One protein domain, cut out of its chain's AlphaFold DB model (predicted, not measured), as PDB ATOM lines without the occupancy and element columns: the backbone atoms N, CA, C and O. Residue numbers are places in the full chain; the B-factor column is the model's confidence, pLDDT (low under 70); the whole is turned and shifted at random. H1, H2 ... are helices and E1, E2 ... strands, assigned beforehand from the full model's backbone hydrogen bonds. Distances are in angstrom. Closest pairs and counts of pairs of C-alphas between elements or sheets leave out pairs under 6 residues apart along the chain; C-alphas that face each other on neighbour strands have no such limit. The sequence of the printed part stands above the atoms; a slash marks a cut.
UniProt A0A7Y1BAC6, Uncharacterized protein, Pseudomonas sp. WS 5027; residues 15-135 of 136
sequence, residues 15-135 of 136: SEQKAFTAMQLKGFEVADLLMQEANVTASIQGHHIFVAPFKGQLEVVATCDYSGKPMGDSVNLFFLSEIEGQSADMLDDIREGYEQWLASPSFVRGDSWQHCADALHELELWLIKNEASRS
ATOM      1  N   SER A  15     -16.477  -1.010  29.970       80.31
ATOM      2  CA  SER A  15     -16.121   0.316  29.447       80.31
ATOM      3  C   SER A  15     -15.089   0.224  28.327       80.31
ATOM      4  O   SER A  15     -15.256   0.853  27.287       80.31
ATOM      5  N   GLU A  16     -14.072  -0.614  28.508       78.12
ATOM      6  CA  GLU A  16     -13.021  -0.855  27.520       78.12
ATOM      7  C   GLU A  16     -13.570  -1.594  26.300       78.12
ATOM      8  O   GLU A  16     -13.257  -1.226  25.175       78.12
ATOM      9  N   GLN A  17     -14.470  -2.568  26.490       77.88
ATOM     10  CA  GLN A  17     -15.151  -3.224  25.367       77.88
ATOM     11  C   GLN A  17     -15.974  -2.238  24.524       77.88
ATOM     12  O   GLN A  17     -15.960  -2.307  23.292       77.88
ATOM     13  N   LYS A  18     -16.700  -1.319  25.174       81.81
ATOM     14  CA  LYS A  18     -17.499  -0.298  24.481       81.81
ATOM     15  C   LYS A  18     -16.617   0.697  23.735       81.81
ATOM     16  O   LYS A  18     -16.886   0.947  22.562       81.81
ATOM     17  N   ALA A  19     -15.577   1.215  24.389       82.19
ATOM     18  CA  ALA A  19     -14.621   2.131  23.774       82.19
ATOM     19  C   ALA A  19     -13.924   1.468  22.579       82.19
ATOM     20  O   ALA A  19     -13.904   2.028  21.485       82.19
ATOM     21  N   PHE A  20     -13.479   0.219  22.742       80.31
ATOM     22  CA  PHE A  20     -12.867  -0.564  21.675       80.31
ATOM     23  C   PHE A  20     -13.812  -0.743  20.483       80.31
ATOM     24  O   PHE A  20     -13.431  -0.479  19.348       80.31
ATOM     25  N   THR A  21     -15.063  -1.138  20.732       77.88
ATOM     26  CA  THR A  21     -16.059  -1.333  19.666       77.88
ATOM     27  C   THR A  21     -16.332  -0.029  18.915       77.88
ATOM     28  O   THR A  21     -16.374  -0.020  17.686       77.88
ATOM     29  N   ALA A  22     -16.503   1.085  19.635       82.50
ATOM     30  CA  ALA A  22     -16.751   2.391  19.027       82.50
ATOM     31  C   ALA A  22     -15.564   2.857  18.170       82.50
ATOM     32  O   ALA A  22     -15.751   3.315  17.042       82.50
ATOM     33  N   MET A  23     -14.347   2.688  18.684       85.25
ATOM     34  CA  MET A  23     -13.106   2.982  17.976       85.25
ATOM     35  C   MET A  23     -12.948   2.098  16.727       85.25
ATOM     36  O   MET A  23     -12.669   2.609  15.641       85.25
ATOM     37  N   GLN A  24     -13.224   0.794  16.837       77.00
ATOM     38  CA  GLN A  24     -13.121  -0.157  15.729       77.00
ATOM     39  C   GLN A  24     -14.078   0.188  14.581       77.00
ATOM     40  O   GLN A  24     -13.683   0.141  13.416       77.00
ATOM     41  N   LEU A  25     -15.317   0.587  14.892       80.62
ATOM     42  CA  LEU A  25     -16.279   1.031  13.879       80.62
ATOM     43  C   LEU A  25     -15.744   2.222  13.073       80.62
ATOM     44  O   LEU A  25     -15.884   2.243  11.851       80.62
ATOM     45  N   LYS A  26     -15.067   3.173  13.728       85.06
ATOM     46  CA  LYS A  26     -14.421   4.298  13.036       85.06
ATOM     47  C   LYS A  26     -13.201   3.879  12.226       85.06
ATOM     48  O   LYS A  26     -13.026   4.370  11.115       85.06
ATOM     49  N   GLY A  27     -12.423   2.918  12.717       80.50
ATOM     50  CA  GLY A  27     -11.352   2.296  11.936       80.50
ATOM     51  C   GLY A  27     -11.859   1.655  10.635       80.50
ATOM     52  O   GLY A  27     -11.216   1.790   9.595       80.50
ATOM     53  N   PHE A  28     -13.037   1.020  10.653       79.25
ATOM     54  CA  PHE A  28     -13.651   0.475   9.435       79.25
ATOM     55  C   PHE A  28     -14.114   1.557   8.462       79.25
ATOM     56  O   PHE A  28     -13.887   1.410   7.267       79.25
ATOM     57  N   GLU A  29     -14.679   2.665   8.943       84.75
ATOM     58  CA  GLU A  29     -15.022   3.802   8.074       84.75
ATOM     59  C   GLU A  29     -13.772   4.373   7.373       84.75
ATOM     60  O   GLU A  29     -13.811   4.694   6.183       84.75
ATOM     61  N   VAL A  30     -12.635   4.452   8.080       86.75
ATOM     62  CA  VAL A  30     -11.344   4.844   7.483       86.75
ATOM     63  C   VAL A  30     -10.919   3.837   6.415       86.75
ATOM     64  O   VAL A  30     -10.548   4.228   5.308       86.75
ATOM     65  N   ALA A  31     -11.000   2.541   6.717       81.94
ATOM     66  CA  ALA A  31     -10.655   1.483   5.776       81.94
ATOM     67  C   ALA A  31     -11.528   1.497   4.515       81.94
ATOM     68  O   ALA A  31     -10.998   1.352   3.415       81.94
ATOM     69  N   ASP A  32     -12.834   1.733   4.651       83.62
ATOM     70  CA  ASP A  32     -13.764   1.829   3.525       83.62
ATOM     71  C   ASP A  32     -13.385   2.970   2.570       83.62
ATOM     72  O   ASP A  32     -13.498   2.816   1.352       83.62
ATOM     73  N   LEU A  33     -12.899   4.105   3.091       87.88
ATOM     74  CA  LEU A  33     -12.364   5.190   2.260       87.88
ATOM     75  C   LEU A  33     -11.029   4.817   1.615       87.88
ATOM     76  O   LEU A  33     -10.818   5.101   0.437       87.88
ATOM     77  N   LEU A  34     -10.134   4.157   2.352       85.69
ATOM     78  CA  LEU A  34      -8.856   3.693   1.812       85.69
ATOM     79  C   LEU A  34      -9.048   2.651   0.700       85.69
ATOM     80  O   LEU A  34      -8.280   2.642  -0.249       85.69
ATOM     81  N   MET A  35     -10.087   1.815   0.763       83.38
ATOM     82  CA  MET A  35     -10.407   0.840  -0.289       83.38
ATOM     83  C   MET A  35     -10.926   1.476  -1.584       83.38
ATOM     84  O   MET A  35     -10.838   0.856  -2.644       83.38
ATOM     85  N   GLN A  36     -11.475   2.690  -1.517       86.31
ATOM     86  CA  GLN A  36     -11.948   3.426  -2.694       86.31
ATOM     87  C   GLN A  36     -10.798   4.075  -3.474       86.31
ATOM     88  O   GLN A  36     -10.963   4.433  -4.640       86.31
ATOM     89  N   GLU A  37      -9.626   4.193  -2.852       83.50
ATOM     90  CA  GLU A  37      -8.450   4.854  -3.396       83.50
ATOM     91  C   GLU A  37      -7.305   3.847  -3.567       83.50
ATOM     92  O   GLU A  37      -6.860   3.196  -2.629       83.50
ATOM     93  N   ALA A  38      -6.776   3.704  -4.782       78.81
ATOM     94  CA  ALA A  38      -5.684   2.762  -5.013       78.81
ATOM     95  C   ALA A  38      -4.352   3.278  -4.436       78.81
ATOM     96  O   ALA A  38      -3.969   4.430  -4.665       78.81
ATOM     97  N   ASN A  39      -3.611   2.378  -3.779       78.00
ATOM     98  CA  ASN A  39      -2.231   2.572  -3.317       78.00
ATOM     99  C   ASN A  39      -2.055   3.771  -2.371       78.00
ATOM    100  O   ASN A  39      -1.149   4.595  -2.544       78.00
ATOM    101  N   VAL A  40      -2.948   3.891  -1.387       85.62
ATOM    102  CA  VAL A  40      -2.922   4.966  -0.390       85.62
ATOM    103  C   VAL A  40      -2.804   4.428   1.029       85.62
ATOM    104  O   VAL A  40      -3.191   3.300   1.330       85.62
ATOM    105  N   THR A  41      -2.299   5.277   1.917       85.62
ATOM    106  CA  THR A  41      -2.294   5.061   3.368       85.62
ATOM    107  C   THR A  41      -2.872   6.295   4.066       85.62
ATOM    108  O   THR A  41      -2.789   7.405   3.532       85.62
ATOM    109  N   ALA A  42      -3.461   6.126   5.245       86.94
ATOM    110  CA  ALA A  42      -3.787   7.216   6.157       86.94
ATOM    111  C   ALA A  42      -2.675   7.350   7.202       86.94
ATOM    112  O   ALA A  42      -2.143   6.347   7.671       86.94
ATOM    113  N   SER A  43      -2.335   8.581   7.577       87.06
ATOM    114  CA  SER A  43      -1.476   8.856   8.731       87.06
ATOM    115  C   SER A  43      -2.315   9.566   9.784       87.06
ATOM    116  O   SER A  43      -2.792  10.676   9.551       87.06
ATOM    117  N   ILE A  44      -2.549   8.898  10.909       87.06
ATOM    118  CA  ILE A  44      -3.443   9.363  11.969       87.06
ATOM    119  C   ILE A  44      -2.703   9.226  13.293       87.06
ATOM    120  O   ILE A  44      -2.370   8.121  13.699       87.06
ATOM    121  N   GLN A  45      -2.402  10.356  13.941       82.00
ATOM    122  CA  GLN A  45      -1.701  10.396  15.237       82.00
ATOM    123  C   GLN A  45      -0.383   9.584  15.270       82.00
ATOM    124  O   GLN A  45      -0.008   9.030  16.294       82.00
ATOM    125  N   GLY A  46       0.341   9.516  14.148       75.62
ATOM    126  CA  GLY A  46       1.580   8.732  14.033       75.62
ATOM    127  C   GLY A  46       1.374   7.260  13.659       75.62
ATOM    128  O   GLY A  46       2.343   6.585  13.326       75.62
ATOM    129  N   HIS A  47       0.129   6.779  13.616       76.56
ATOM    130  CA  HIS A  47      -0.212   5.473  13.067       76.56
ATOM    131  C   HIS A  47      -0.407   5.560  11.556       76.56
ATOM    132  O   HIS A  47      -1.098   6.445  11.045       76.56
ATOM    133  N   HIS A  48       0.180   4.610  10.838       78.75
ATOM    134  CA  HIS A  48      -0.051   4.417   9.415       78.75
ATOM    135  C   HIS A  48      -1.089   3.323   9.211       78.75
ATOM    136  O   HIS A  48      -0.849   2.179   9.589       78.75
ATOM    137  N   ILE A  49      -2.224   3.679   8.611       81.12
ATOM    138  CA  ILE A  49      -3.340   2.768   8.342       81.12
ATOM    139  C   ILE A  49      -3.453   2.526   6.846       81.12
ATOM    140  O   ILE A  49      -3.420   3.462   6.046       81.12
ATOM    141  N   PHE A  50      -3.601   1.270   6.454       79.38
ATOM    142  CA  PHE A  50      -3.774   0.879   5.063       79.38
ATOM    143  C   PHE A  50      -4.578  -0.413   4.960       79.38
ATOM    144  O   PHE A  50      -4.759  -1.139   5.937       79.38
ATOM    145  N   VAL A  51      -5.078  -0.686   3.757       78.88
ATOM    146  CA  VAL A  51      -5.797  -1.922   3.448       78.88
ATOM    147  C   VAL A  51      -4.980  -2.719   2.448       78.88
ATOM    148  O   VAL A  51      -4.531  -2.179   1.432       78.88
ATOM    149  N   ALA A  52      -4.778  -3.998   2.746       75.75
ATOM    150  CA  ALA A  52      -3.987  -4.892   1.913       75.75
ATOM    151  C   ALA A  52      -4.503  -6.342   1.977       75.75
ATOM    152  O   ALA A  52      -5.173  -6.720   2.942       75.75
ATOM    153  N   PRO A  53      -4.222  -7.164   0.948       74.50
ATOM    154  CA  PRO A  53      -4.530  -8.587   0.976       74.50
ATOM    155  C   PRO A  53      -3.682  -9.337   2.015       74.50
ATOM    156  O   PRO A  53      -2.468  -9.171   2.063       74.50
ATOM    157  N   PHE A  54      -4.318 -10.208   2.794       70.62
ATOM    158  CA  PHE A  54      -3.686 -11.133   3.731       70.62
ATOM    159  C   PHE A  54      -4.526 -12.415   3.844       70.62
ATOM    160  O   PHE A  54      -5.738 -12.348   4.063       70.62
ATOM    161  N   LYS A  55      -3.917 -13.596   3.659       69.75
ATOM    162  CA  LYS A  55      -4.610 -14.905   3.671       69.75
ATOM    163  C   LYS A  55      -5.832 -14.954   2.740       69.75
ATOM    164  O   LYS A  55      -6.862 -15.548   3.055       69.75
ATOM    165  N   GLY A  56      -5.731 -14.306   1.577       69.00
ATOM    166  CA  GLY A  56      -6.803 -14.249   0.576       69.00
ATOM    167  C   GLY A  56      -7.987 -13.333   0.924       69.00
ATOM    168  O   GLY A  56      -8.981 -13.342   0.198       69.00
ATOM    169  N   GLN A  57      -7.902 -12.534   1.991       69.12
ATOM    170  CA  GLN A  57      -8.903 -11.527   2.354       69.12
ATOM    171  C   GLN A  57      -8.271 -10.132   2.405       69.12
ATOM    172  O   GLN A  57      -7.078 -10.002   2.644       69.12
ATOM    173  N   LEU A  58      -9.058  -9.077   2.185       71.94
ATOM    174  CA  LEU A  58      -8.607  -7.720   2.500       71.94
ATOM    175  C   LEU A  58      -8.695  -7.503   4.011       71.94
ATOM    176  O   LEU A  58      -9.739  -7.770   4.621       71.94
ATOM    177  N   GLU A  59      -7.602  -7.020   4.592       72.62
ATOM    178  CA  GLU A  59      -7.491  -6.704   6.011       72.62
ATOM    179  C   GLU A  59      -7.016  -5.263   6.213       72.62
ATOM    180  O   GLU A  59      -6.282  -4.699   5.396       72.62
ATOM    181  N   VAL A  60      -7.473  -4.669   7.318       72.38
ATOM    182  CA  VAL A  60      -7.065  -3.335   7.766       72.38
ATOM    183  C   VAL A  60      -5.851  -3.491   8.658       72.38
ATOM    184  O   VAL A  60      -5.901  -4.209   9.658       72.38
ATOM    185  N   VAL A  61      -4.774  -2.805   8.306       71.25
ATOM    186  CA  VAL A  61      -3.519  -2.848   9.044       71.25
ATOM    187  C   VAL A  61      -3.195  -1.458   9.548       71.25
ATOM    188  O   VAL A  61      -3.294  -0.486   8.802       71.25
ATOM    189  N   ALA A  62      -2.805  -1.378  10.819       69.75
ATOM    190  CA  ALA A  62      -2.232  -0.184  11.413       69.75
ATOM    191  C   ALA A  62      -0.864  -0.521  11.998       69.75
ATOM    192  O   ALA A  62      -0.707  -1.558  12.639       69.75
ATOM    193  N   THR A  63       0.112   0.353  11.780       67.19
ATOM    194  CA  THR A  63       1.454   0.221  12.357       67.19
ATOM    195  C   THR A  63       1.983   1.585  12.796       67.19
ATOM    196  O   THR A  63       1.776   2.590  12.114       67.19
ATOM    197  N   CYS A  64       2.644   1.624  13.952       57.31
ATOM    198  CA  CYS A  64       3.385   2.782  14.460       57.31
ATOM    199  C   CYS A  64       4.855   2.791  13.983       57.31
ATOM    200  O   CYS A  64       5.494   3.840  13.956       57.31
ATOM    201  N   ASP A  65       5.375   1.643  13.534       53.97
ATOM    202  CA  ASP A  65       6.802   1.395  13.279       53.97
ATOM    203  C   ASP A  65       7.232   1.629  11.822       53.97
ATOM    204  O   ASP A  65       8.245   1.096  11.349       53.97
ATOM    205  N   TYR A  66       6.500   2.460  11.077       51.94
ATOM    206  CA  TYR A  66       6.897   2.800   9.714       51.94
ATOM    207  C   TYR A  66       8.155   3.693   9.717       51.94
ATOM    208  O   TYR A  66       8.097   4.919   9.691       51.94
ATOM    209  N   SER A  67       9.328   3.053   9.736       50.91
ATOM    210  CA  SER A  67      10.645   3.701   9.646       50.91
ATOM    211  C   SER A  67      11.289   3.591   8.256       50.91
ATOM    212  O   SER A  67      12.439   3.999   8.078       50.91
ATOM    213  N   GLY A  68      10.576   3.034   7.265       48.03
ATOM    214  CA  GLY A  68      11.089   2.815   5.904       48.03
ATOM    215  C   GLY A  68      12.245   1.804   5.815       48.03
ATOM    216  O   GLY A  68      12.985   1.803   4.835       48.03
ATOM    217  N   LYS A  69      12.445   0.975   6.847       43.25
ATOM    218  CA  LYS A  69      13.468  -0.082   6.910       43.25
ATOM    219  C   LYS A  69      12.828  -1.467   6.754       43.25
ATOM    220  O   LYS A  69      11.659  -1.609   7.108       43.25
ATOM    221  N   PRO A  70      13.574  -2.480   6.264       43.38
ATOM    222  CA  PRO A  70      13.074  -3.850   6.174       43.38
ATOM    223  C   PRO A  70      12.575  -4.320   7.544       43.38
ATOM    224  O   PRO A  70      13.292  -4.230   8.544       43.38
ATOM    225  N   MET A  71      11.314  -4.745   7.569       49.34
ATOM    226  CA  MET A  71      10.583  -5.141   8.766       49.34
ATOM    227  C   MET A  71      11.146  -6.474   9.282       49.34
ATOM    228  O   MET A  71      11.048  -7.493   8.611       49.34
ATOM    229  N   GLY A  72      11.813  -6.456  10.440       44.09
ATOM    230  CA  GLY A  72      12.343  -7.662  11.090       44.09
ATOM    231  C   GLY A  72      11.267  -8.488  11.808       44.09
ATOM    232  O   GLY A  72      10.092  -8.130  11.795       44.09
ATOM    233  N   ASP A  73      11.691  -9.555  12.496       36.16
ATOM    234  CA  ASP A  73      10.880 -10.592  13.179       36.16
ATOM    235  C   ASP A  73       9.940 -10.098  14.313       36.16
ATOM    236  O   ASP A  73       9.531 -10.874  15.177       36.16
ATOM    237  N   SER A  74       9.632  -8.805  14.409       38.28
ATOM    238  CA  SER A  74       8.953  -8.211  15.571       38.28
ATOM    239  C   SER A  74       7.986  -7.085  15.210       38.28
ATOM    240  O   SER A  74       7.822  -6.159  15.995       38.28
ATOM    241  N   VAL A  75       7.364  -7.123  14.028       40.31
ATOM    242  CA  VAL A  75       6.377  -6.096  13.666       40.31
ATOM    243  C   VAL A  75       4.972  -6.525  14.074       40.31
ATOM    244  O   VAL A  75       4.437  -7.529  13.600       40.31
ATOM    245  N   ASN A  76       4.358  -5.700  14.919       46.66
ATOM    246  CA  ASN A  76       2.930  -5.694  15.200       46.66
ATOM    247  C   ASN A  76       2.171  -5.212  13.955       46.66
ATOM    248  O   ASN A  76       1.849  -4.040  13.799       46.66
ATOM    249  N   LEU A  77       1.945  -6.133  13.017       47.84
ATOM    250  CA  LEU A  77       1.265  -5.878  11.740       47.84
ATOM    251  C   LEU A  77      -0.264  -5.897  11.851       47.84
ATOM    252  O   LEU A  77      -0.958  -5.872  10.839       47.84
ATOM    253  N   PHE A  78      -0.813  -5.945  13.062       54.31
ATOM    254  CA  PHE A  78      -2.252  -5.977  13.266       54.31
ATOM    255  C   PHE A  78      -2.653  -4.870  14.226       54.31
ATOM    256  O   PHE A  78      -2.123  -4.768  15.325       54.31
ATOM    257  N   PHE A  79      -3.657  -4.094  13.817       53.69
ATOM    258  CA  PHE A  79      -4.368  -3.101  14.629       53.69
ATOM    259  C   PHE A  79      -4.620  -3.576  16.069       53.69
ATOM    260  O   PHE A  79      -4.495  -2.831  17.028       53.69
ATOM    261  N   LEU A  80      -4.921  -4.863  16.195       50.31
ATOM    262  CA  LEU A  80      -5.101  -5.596  17.435       50.31
ATOM    263  C   LEU A  80      -3.930  -5.513  18.418       50.31
ATOM    264  O   LEU A  80      -4.177  -5.261  19.589       50.31
ATOM    265  N   SER A  81      -2.689  -5.732  17.981       53.28
ATOM    266  CA  SER A  81      -1.560  -5.874  18.909       53.28
ATOM    267  C   SER A  81      -1.016  -4.541  19.421       53.28
ATOM    268  O   SER A  81      -0.408  -4.508  20.485       53.28
ATOM    269  N   GLU A  82      -1.280  -3.438  18.717       57.09
ATOM    270  CA  GLU A  82      -1.002  -2.073  19.202       57.09
ATOM    271  C   GLU A  82      -2.062  -1.574  20.194       57.09
ATOM    272  O   GLU A  82      -1.808  -0.708  21.036       57.09
ATOM    273  N   ILE A  83      -3.273  -2.116  20.077       61.91
ATOM    274  CA  ILE A  83      -4.430  -1.681  20.849       61.91
ATOM    275  C   ILE A  83      -4.648  -2.582  22.064       61.91
ATOM    276  O   ILE A  83      -5.237  -2.142  23.042       61.91
ATOM    277  N   GLU A  84      -4.151  -3.820  22.058       61.22
ATOM    278  CA  GLU A  84      -4.239  -4.739  23.192       61.22
ATOM    279  C   GLU A  84      -3.622  -4.132  24.467       61.22
ATOM    280  O   GLU A  84      -2.436  -3.816  24.529       61.22
ATOM    281  N   GLY A  85      -4.448  -3.964  25.506       66.44
ATOM    282  CA  GLY A  85      -4.031  -3.407  26.797       66.44
ATOM    283  C   GLY A  85      -4.165  -1.885  26.936       66.44
ATOM    284  O   GLY A  85      -3.820  -1.359  27.995       66.44
ATOM    285  N   GLN A  86      -4.689  -1.181  25.927       74.38
ATOM    286  CA  GLN A  86      -5.010   0.248  26.028       74.38
ATOM    287  C   GLN A  86      -6.230   0.484  26.934       74.38
ATOM    288  O   GLN A  86      -7.198  -0.287  26.929       74.38
ATOM    289  N   SER A  87      -6.201   1.577  27.699       82.56
ATOM    290  CA  SER A  87      -7.335   1.989  28.533       82.56
ATOM    291  C   SER A  87      -8.492   2.534  27.687       82.56
ATOM    292  O   SER A  87      -8.311   2.910  26.530       82.56
ATOM    293  N   ALA A  88      -9.689   2.629  28.275       83.62
ATOM    294  CA  ALA A  88     -10.849   3.230  27.607       83.62
ATOM    295  C   ALA A  88     -10.570   4.658  27.096       83.62
ATOM    296  O   ALA A  88     -10.934   4.966  25.968       83.62
ATOM    297  N   ASP A  89      -9.865   5.480  27.879       86.25
ATOM    298  CA  ASP A  89      -9.519   6.855  27.493       86.25
ATOM    299  C   ASP A  89      -8.587   6.879  26.269       86.25
ATOM    300  O   ASP A  89      -8.813   7.632  25.329       86.25
ATOM    301  N   MET A  90      -7.584   5.996  26.232       84.56
ATOM    302  CA  MET A  90      -6.670   5.885  25.086       84.56
ATOM    303  C   MET A  90      -7.397   5.402  23.824       84.56
ATOM    304  O   MET A  90      -7.111   5.859  22.721       84.56
ATOM    305  N   LEU A  91      -8.362   4.491  23.976       83.94
ATOM    306  CA  LEU A  91      -9.208   4.034  22.871       83.94
ATOM    307  C   LEU A  91     -10.098   5.159  22.330       83.94
ATOM    308  O   LEU A  91     -10.302   5.244  21.117       83.94
ATOM    309  N   ASP A  92     -10.615   6.016  23.210       87.44
ATOM    310  CA  ASP A  92     -11.376   7.200  22.817       87.44
ATOM    311  C   ASP A  92     -10.492   8.241  22.112       87.44
ATOM    312  O   ASP A  92     -10.898   8.745  21.066       87.44
ATOM    313  N   ASP A  93      -9.262   8.480  22.573       89.19
ATOM    314  CA  ASP A  93      -8.305   9.377  21.901       89.19
ATOM    315  C   ASP A  93      -7.976   8.905  20.469       89.19
ATOM    316  O   ASP A  93      -7.921   9.710  19.526       89.19
ATOM    317  N   ILE A  94      -7.801   7.590  20.281       85.12
ATOM    318  CA  ILE A  94      -7.593   6.972  18.960       85.12
ATOM    319  C   ILE A  94      -8.843   7.149  18.087       85.12
ATOM    320  O   ILE A  94      -8.745   7.524  16.914       85.12
ATOM    321  N   ARG A  95     -10.038   6.912  18.651       88.06
ATOM    322  CA  ARG A  95     -11.318   7.117  17.956       88.06
ATOM    323  C   ARG A  95     -11.467   8.559  17.483       88.06
ATOM    324  O   ARG A  95     -11.845   8.776  16.333       88.06
ATOM    325  N   GLU A  96     -11.162   9.531  18.337       91.69
ATOM    326  CA  GLU A  96     -11.199  10.951  17.985       91.69
ATOM    327  C   GLU A  96     -10.223  11.272  16.846       91.69
ATOM    328  O   GLU A  96     -10.566  12.030  15.936       91.69
ATOM    329  N   GLY A  97      -9.046  10.637  16.830       90.81
ATOM    330  CA  GLY A  97      -8.112  10.704  15.707       90.81
ATOM    331  C   GLY A  97      -8.743  10.253  14.384       90.81
ATOM    332  O   GLY A  97      -8.612  10.943  13.368       90.81
ATOM    333  N   TYR A  98      -9.473   9.133  14.388       89.44
ATOM    334  CA  TYR A  98     -10.206   8.659  13.205       89.44
ATOM    335  C   TYR A  98     -11.324   9.606  12.798       89.44
ATOM    336  O   TYR A  98     -11.438   9.925  11.620       89.44
ATOM    337  N   GLU A  99     -12.119  10.100  13.744       92.75
ATOM    338  CA  GLU A  99     -13.209  11.034  13.457       92.75
ATOM    339  C   GLU A  99     -12.695  12.339  12.831       92.75
ATOM    340  O   GLU A  99     -13.258  12.817  11.842       92.75
ATOM    341  N   GLN A 100     -11.590  12.885  13.346       94.06
ATOM    342  CA  GLN A 100     -10.953  14.076  12.783       94.06
ATOM    343  C   GLN A 100     -10.420  13.827  11.372       94.06
ATOM    344  O   GLN A 100     -10.626  14.654  10.480       94.06
ATOM    345  N   TRP A 101      -9.764  12.685  11.143       93.88
ATOM    346  CA  TRP A 101      -9.271  12.337   9.814       93.88
ATOM    347  C   TRP A 101     -10.425  12.108   8.827       93.88
ATOM    348  O   TRP A 101     -10.373  12.611   7.712       93.88
ATOM    349  N   LEU A 102     -11.505  11.435   9.237       92.69
ATOM    350  CA  LEU A 102     -12.703  11.215   8.417       92.69
ATOM    351  C   LEU A 102     -13.399  12.524   8.019       92.69
ATOM    352  O   LEU A 102     -13.947  12.617   6.921       92.69
ATOM    353  N   ALA A 103     -13.363  13.544   8.880       94.81
ATOM    354  CA  ALA A 103     -13.919  14.861   8.575       94.81
ATOM    355  C   ALA A 103     -13.125  15.614   7.490       94.81
ATOM    356  O   ALA A 103     -13.690  16.448   6.780       94.81
ATOM    357  N   SER A 104     -11.826  15.331   7.351       92.88
ATOM    358  CA  SER A 104     -10.963  15.920   6.323       92.88
ATOM    359  C   SER A 104      -9.882  14.925   5.870       92.88
ATOM    360  O   SER A 104      -8.711  15.085   6.240       92.88
ATOM    361  N   PRO A 105     -10.242  13.915   5.050       92.12
ATOM    362  CA  PRO A 105      -9.338  12.825   4.702       92.12
ATOM    363  C   PRO A 105      -8.082  13.317   3.990       92.12
ATOM    364  O   PRO A 105      -8.141  14.076   3.019       92.12
ATOM    365  N   SER A 106      -6.930  12.848   4.462       90.44
ATOM    366  CA  SER A 106      -5.631  13.113   3.847       90.44
ATOM    367  C   SER A 106      -4.934  11.798   3.523       90.44
ATOM    368  O   SER A 106      -4.581  11.014   4.405       90.44
ATOM    369  N   PHE A 107      -4.760  11.551   2.227       89.88
ATOM    370  CA  PHE A 107      -4.166  10.323   1.716       89.88
ATOM    371  C   PHE A 107      -2.675  10.516   1.470       89.88
ATOM    372  O   PHE A 107      -2.261  11.413   0.733       89.88
ATOM    373  N   VAL A 108      -1.868   9.628   2.039       84.94
ATOM    374  CA  VAL A 108      -0.441   9.532   1.743       84.94
ATOM    375  C   VAL A 108      -0.266   8.534   0.603       84.94
ATOM    376  O   VAL A 108      -0.657   7.371   0.716       84.94
ATOM    377  N   ARG A 109       0.310   9.010  -0.504       81.69
ATOM    378  CA  ARG A 109       0.615   8.229  -1.710       81.69
ATOM    379  C   ARG A 109       2.119   7.993  -1.808       81.69
ATOM    380  O   ARG A 109       2.893   8.888  -1.476       81.69
ATOM    381  N   GLY A 110       2.520   6.837  -2.331       71.56
ATOM    382  CA  GLY A 110       3.918   6.529  -2.638       71.56
ATOM    383  C   GLY A 110       4.363   5.165  -2.120       71.56
ATOM    384  O   GLY A 110       3.542   4.280  -1.883       71.56
ATOM    385  N   ASP A 111       5.674   5.020  -1.934       68.50
ATOM    386  CA  ASP A 111       6.336   3.742  -1.636       68.50
ATOM    387  C   ASP A 111       5.917   3.118  -0.296       68.50
ATOM    388  O   ASP A 111       6.193   1.943  -0.059       68.50
ATOM    389  N   SER A 112       5.248   3.877   0.580       66.81
ATOM    390  CA  SER A 112       4.770   3.384   1.874       66.81
ATOM    391  C   SER A 112       3.744   2.272   1.737       66.81
ATOM    392  O   SER A 112       3.843   1.274   2.442       66.81
ATOM    393  N   TRP A 113       2.805   2.393   0.795       74.31
ATOM    394  CA  TRP A 113       1.813   1.343   0.566       74.31
ATOM    395  C   TRP A 113       2.468   0.058   0.040       74.31
ATOM    396  O   TRP A 113       2.161  -1.026   0.526       74.31
ATOM    397  N   GLN A 114       3.408   0.179  -0.906       72.81
ATOM    398  CA  GLN A 114       4.078  -0.979  -1.504       72.81
ATOM    399  C   GLN A 114       4.925  -1.734  -0.476       72.81
ATOM    400  O   GLN A 114       4.780  -2.943  -0.357       72.81
ATOM    401  N   HIS A 115       5.737  -1.035   0.324       69.06
ATOM    402  CA  HIS A 115       6.529  -1.677   1.382       69.06
ATOM    403  C   HIS A 115       5.656  -2.407   2.404       69.06
ATOM    404  O   HIS A 115       5.994  -3.497   2.857       69.06
ATOM    405  N   CYS A 116       4.524  -1.810   2.767       69.00
ATOM    406  CA  CYS A 116       3.556  -2.416   3.664       69.00
ATOM    407  C   CYS A 116       2.899  -3.672   3.062       69.00
ATOM    408  O   CYS A 116       2.738  -4.674   3.759       69.00
ATOM    409  N   ALA A 117       2.555  -3.641   1.773       73.25
ATOM    410  CA  ALA A 117       2.050  -4.806   1.052       73.25
ATOM    411  C   ALA A 117       3.108  -5.922   0.958       73.25
ATOM    412  O   ALA A 117       2.787  -7.090   1.182       73.25
ATOM    413  N   ASP A 118       4.365  -5.563   0.700       75.06
ATOM    414  CA  ASP A 118       5.485  -6.505   0.634       75.06
ATOM    415  C   ASP A 118       5.725  -7.172   2.000       75.06
ATOM    416  O   ASP A 118       5.831  -8.395   2.077       75.06
ATOM    417  N   ALA A 119       5.708  -6.402   3.094       69.19
ATOM    418  CA  ALA A 119       5.866  -6.931   4.450       69.19
ATOM    419  C   ALA A 119       4.749  -7.915   4.846       69.19
ATOM    420  O   ALA A 119       5.011  -8.952   5.459       69.19
ATOM    421  N   LEU A 120       3.498  -7.629   4.471       72.19
ATOM    422  CA  LEU A 120       2.386  -8.559   4.696       72.19
ATOM    423  C   LEU A 120       2.532  -9.841   3.881       72.19
ATOM    424  O   LEU A 120       2.239 -10.926   4.387       72.19
ATOM    425  N   HIS A 121       3.005  -9.730   2.640       75.31
ATOM    426  CA  HIS A 121       3.278 -10.892   1.808       75.31
ATOM    427  C   HIS A 121       4.400 -11.760   2.399       75.31
ATOM    428  O   HIS A 121       4.275 -12.985   2.456       75.31
ATOM    429  N   GLU A 122       5.471 -11.147   2.905       71.19
ATOM    430  CA  GLU A 122       6.549 -11.860   3.600       71.19
ATOM    431  C   GLU A 122       6.049 -12.583   4.858       71.19
ATOM    432  O   GLU A 122       6.381 -13.757   5.063       71.19
ATOM    433  N   LEU A 123       5.198 -11.932   5.659       68.38
ATOM    434  CA  LEU A 123       4.558 -12.553   6.819       68.38
ATOM    435  C   LEU A 123       3.693 -13.756   6.414       68.38
ATOM    436  O   LEU A 123       3.756 -14.809   7.050       68.38
ATOM    437  N   GLU A 124       2.895 -13.627   5.353       71.06
ATOM    438  CA  GLU A 124       2.061 -14.717   4.841       71.06
ATOM    439  C   GLU A 124       2.915 -15.921   4.414       71.06
ATOM    440  O   GLU A 124       2.641 -17.058   4.810       71.06
ATOM    441  N   LEU A 125       4.008 -15.680   3.684       74.69
ATOM    442  CA  LEU A 125       4.957 -16.725   3.292       74.69
ATOM    443  C   LEU A 125       5.626 -17.389   4.501       74.69
ATOM    444  O   LEU A 125       5.833 -18.608   4.503       74.69
ATOM    445  N   TRP A 126       5.980 -16.612   5.526       70.50
ATOM    446  CA  TRP A 126       6.545 -17.136   6.767       70.50
ATOM    447  C   TRP A 126       5.541 -18.014   7.521       70.50
ATOM    448  O   TRP A 126       5.911 -19.102   7.976       70.50
ATOM    449  N   LEU A 127       4.275 -17.594   7.608       66.75
ATOM    450  CA  LEU A 127       3.207 -18.369   8.240       66.75
ATOM    451  C   LEU A 127       2.991 -19.698   7.519       66.75
ATOM    452  O   LEU A 127       3.007 -20.736   8.172       66.75
ATOM    453  N   ILE A 128       2.904 -19.693   6.186       73.56
ATOM    454  CA  ILE A 128       2.766 -20.918   5.382       73.56
ATOM    455  C   ILE A 128       3.925 -21.889   5.661       73.56
ATOM    456  O   ILE A 128       3.707 -23.083   5.877       73.56
ATOM    457  N   LYS A 129       5.168 -21.388   5.701       72.88
ATOM    458  CA  LYS A 129       6.357 -22.211   5.987       72.88
ATOM    459  C   LYS A 129       6.334 -22.794   7.404       72.88
ATOM    460  O   LYS A 129       6.664 -23.967   7.586       72.88
ATOM    461  N   ASN A 130       5.945 -22.012   8.407       66.31
ATOM    462  CA  ASN A 130       5.925 -22.464   9.801       66.31
ATOM    463  C   ASN A 130       4.724 -23.362  10.129       66.31
ATOM    464  O   ASN A 130       4.878 -24.327  10.876       66.31
ATOM    465  N   GLU A 131       3.550 -23.111   9.550       63.31
ATOM    466  CA  GLU A 131       2.377 -23.989   9.660       63.31
ATOM    467  C   GLU A 131       2.665 -25.366   9.024       63.31
ATOM    468  O   GLU A 131       2.361 -26.403   9.621       63.31
ATOM    469  N   ALA A 132       3.368 -25.398   7.884       59.38
ATOM    470  CA  ALA A 132       3.851 -26.639   7.271       59.38
ATOM    471  C   ALA A 132       4.869 -27.389   8.155       59.38
ATOM    472  O   ALA A 132       4.916 -28.617   8.143       59.38
ATOM    473  N   SER A 133       5.648 -26.660   8.960       54.50
ATOM    474  CA  SER A 133       6.654 -27.223   9.876       54.50
ATOM    475  C   SER A 133       6.058 -27.766  11.182       54.50
ATOM    476  O   SER A 133       6.691 -28.577  11.850       54.50
ATOM    477  N   ARG A 134       4.852 -27.321  11.563       47.62
ATOM    478  CA  ARG A 134       4.124 -27.771  12.766       47.62
ATOM    479  C   ARG A 134       3.206 -28.971  12.524       47.62
ATOM    480  O   ARG A 134       2.658 -29.509  13.479       47.62
ATOM    481  N   SER A 135       3.031 -29.373  11.268       44.91
ATOM    482  CA  SER A 135       2.160 -30.484  10.867       44.91
ATOM    483  C   SER A 135       2.901 -31.832  10.760       44.91
ATOM    484  O   SER A 135       2.384 -32.756  10.131       44.91
TER     485      SER A 135
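AT A GLANCE: This is residues 15 to 135 of the 136 residues of an uncharacterized protein of Pseudomonas sp. WS 5027 (UniProt A0A7Y1BAC6). A small twisted antiparallel sheet sits in the fork of a wide V of helices: H1 and H3, side by side, make one arm and the long H4, on the opposite face of the sheet from H1, makes the other. Residues 129 to 135, of which 129 to 134 belong to H4, stick out. Short H2 lies over the sheet on H1's face. The printed part has 121 residues, with four named helices and four named strands that follow each other along the chain as H1 E1 E2 E3 H2 H3 E4 H4; the sheet's order is E3 E2 E1 E4, and the class is mixed, helices and strands. The whole is compact, with a radius of gyration of the C-alphas of 14.9 A and spans of 43 by 34 by 25 A.

IN THESE COORDINATES: H1, residues 15 to 36, begins with C-alpha 15 at (-16.121, 0.316, 29.447) and is 32.6 A long. E1 is residues 40 to 44, 13.1 A; E2, residues 47 to 54, 19.4 A, bends by 62 degrees at residue 51; E3 is residues 57 to 63, 18.6 A. H2 is residues 79 to 83, 6.4 A, and H3 residues 88 to 103, 22.5 A. E4, residues 107 to 109, is 6.2 A. H4, residues 111 to 134, is 34.7 A and ends with C-alpha 134 at (4.124, -27.771, 12.766).

HOW THE PARTS SIT: E1, E2 and E3 form a meander, each strand the antiparallel neighbour of the one before, with hairpins E1 and E2, and E2 and E3. N 42 and O 49 are 2.8 A apart, and N 50 and O 61 2.9 A, within hydrogen-bond range. E4 is antiparallel to E1, with N 41 and O 108 at 2.9 A. There are three layers, helices on both faces of the sheet: H1 and H3 on one, H4 on the other. H1 runs across the strands at a height of 10.5 A over the sheet; its closest C-alphas to E2 are those of Ala 31 and Val 51, 6.4 A. H1 and H3 touch at a shallow tilt of 25 degrees, the same way, closest at the C-alphas of Met 23 and Arg 95, 4.5 A. H4, height 8.2 A, runs slantwise to the strands, at 53 degrees to E2 on the local plane; the C-alphas of Ala 52 and Ala 117 are closest, 6.1 A. H2 is only just over E3, with 3 of its C-alphas on it. Every O i to N i+4 pair is within hydrogen-bond range in H2, H3 and H4, and 17 of 18 in H1.

THE WHOLE: The C-alphas of Ser 104 and Ser 135 are the two farthest apart, 48.4 A. The printed part has no cut. The link from E3 to H2, residues 64 to 78, is long. Mean pLDDT of the printed part is 73.4; 40 residues are under 70, among them 62 to 85 and 130 to 135.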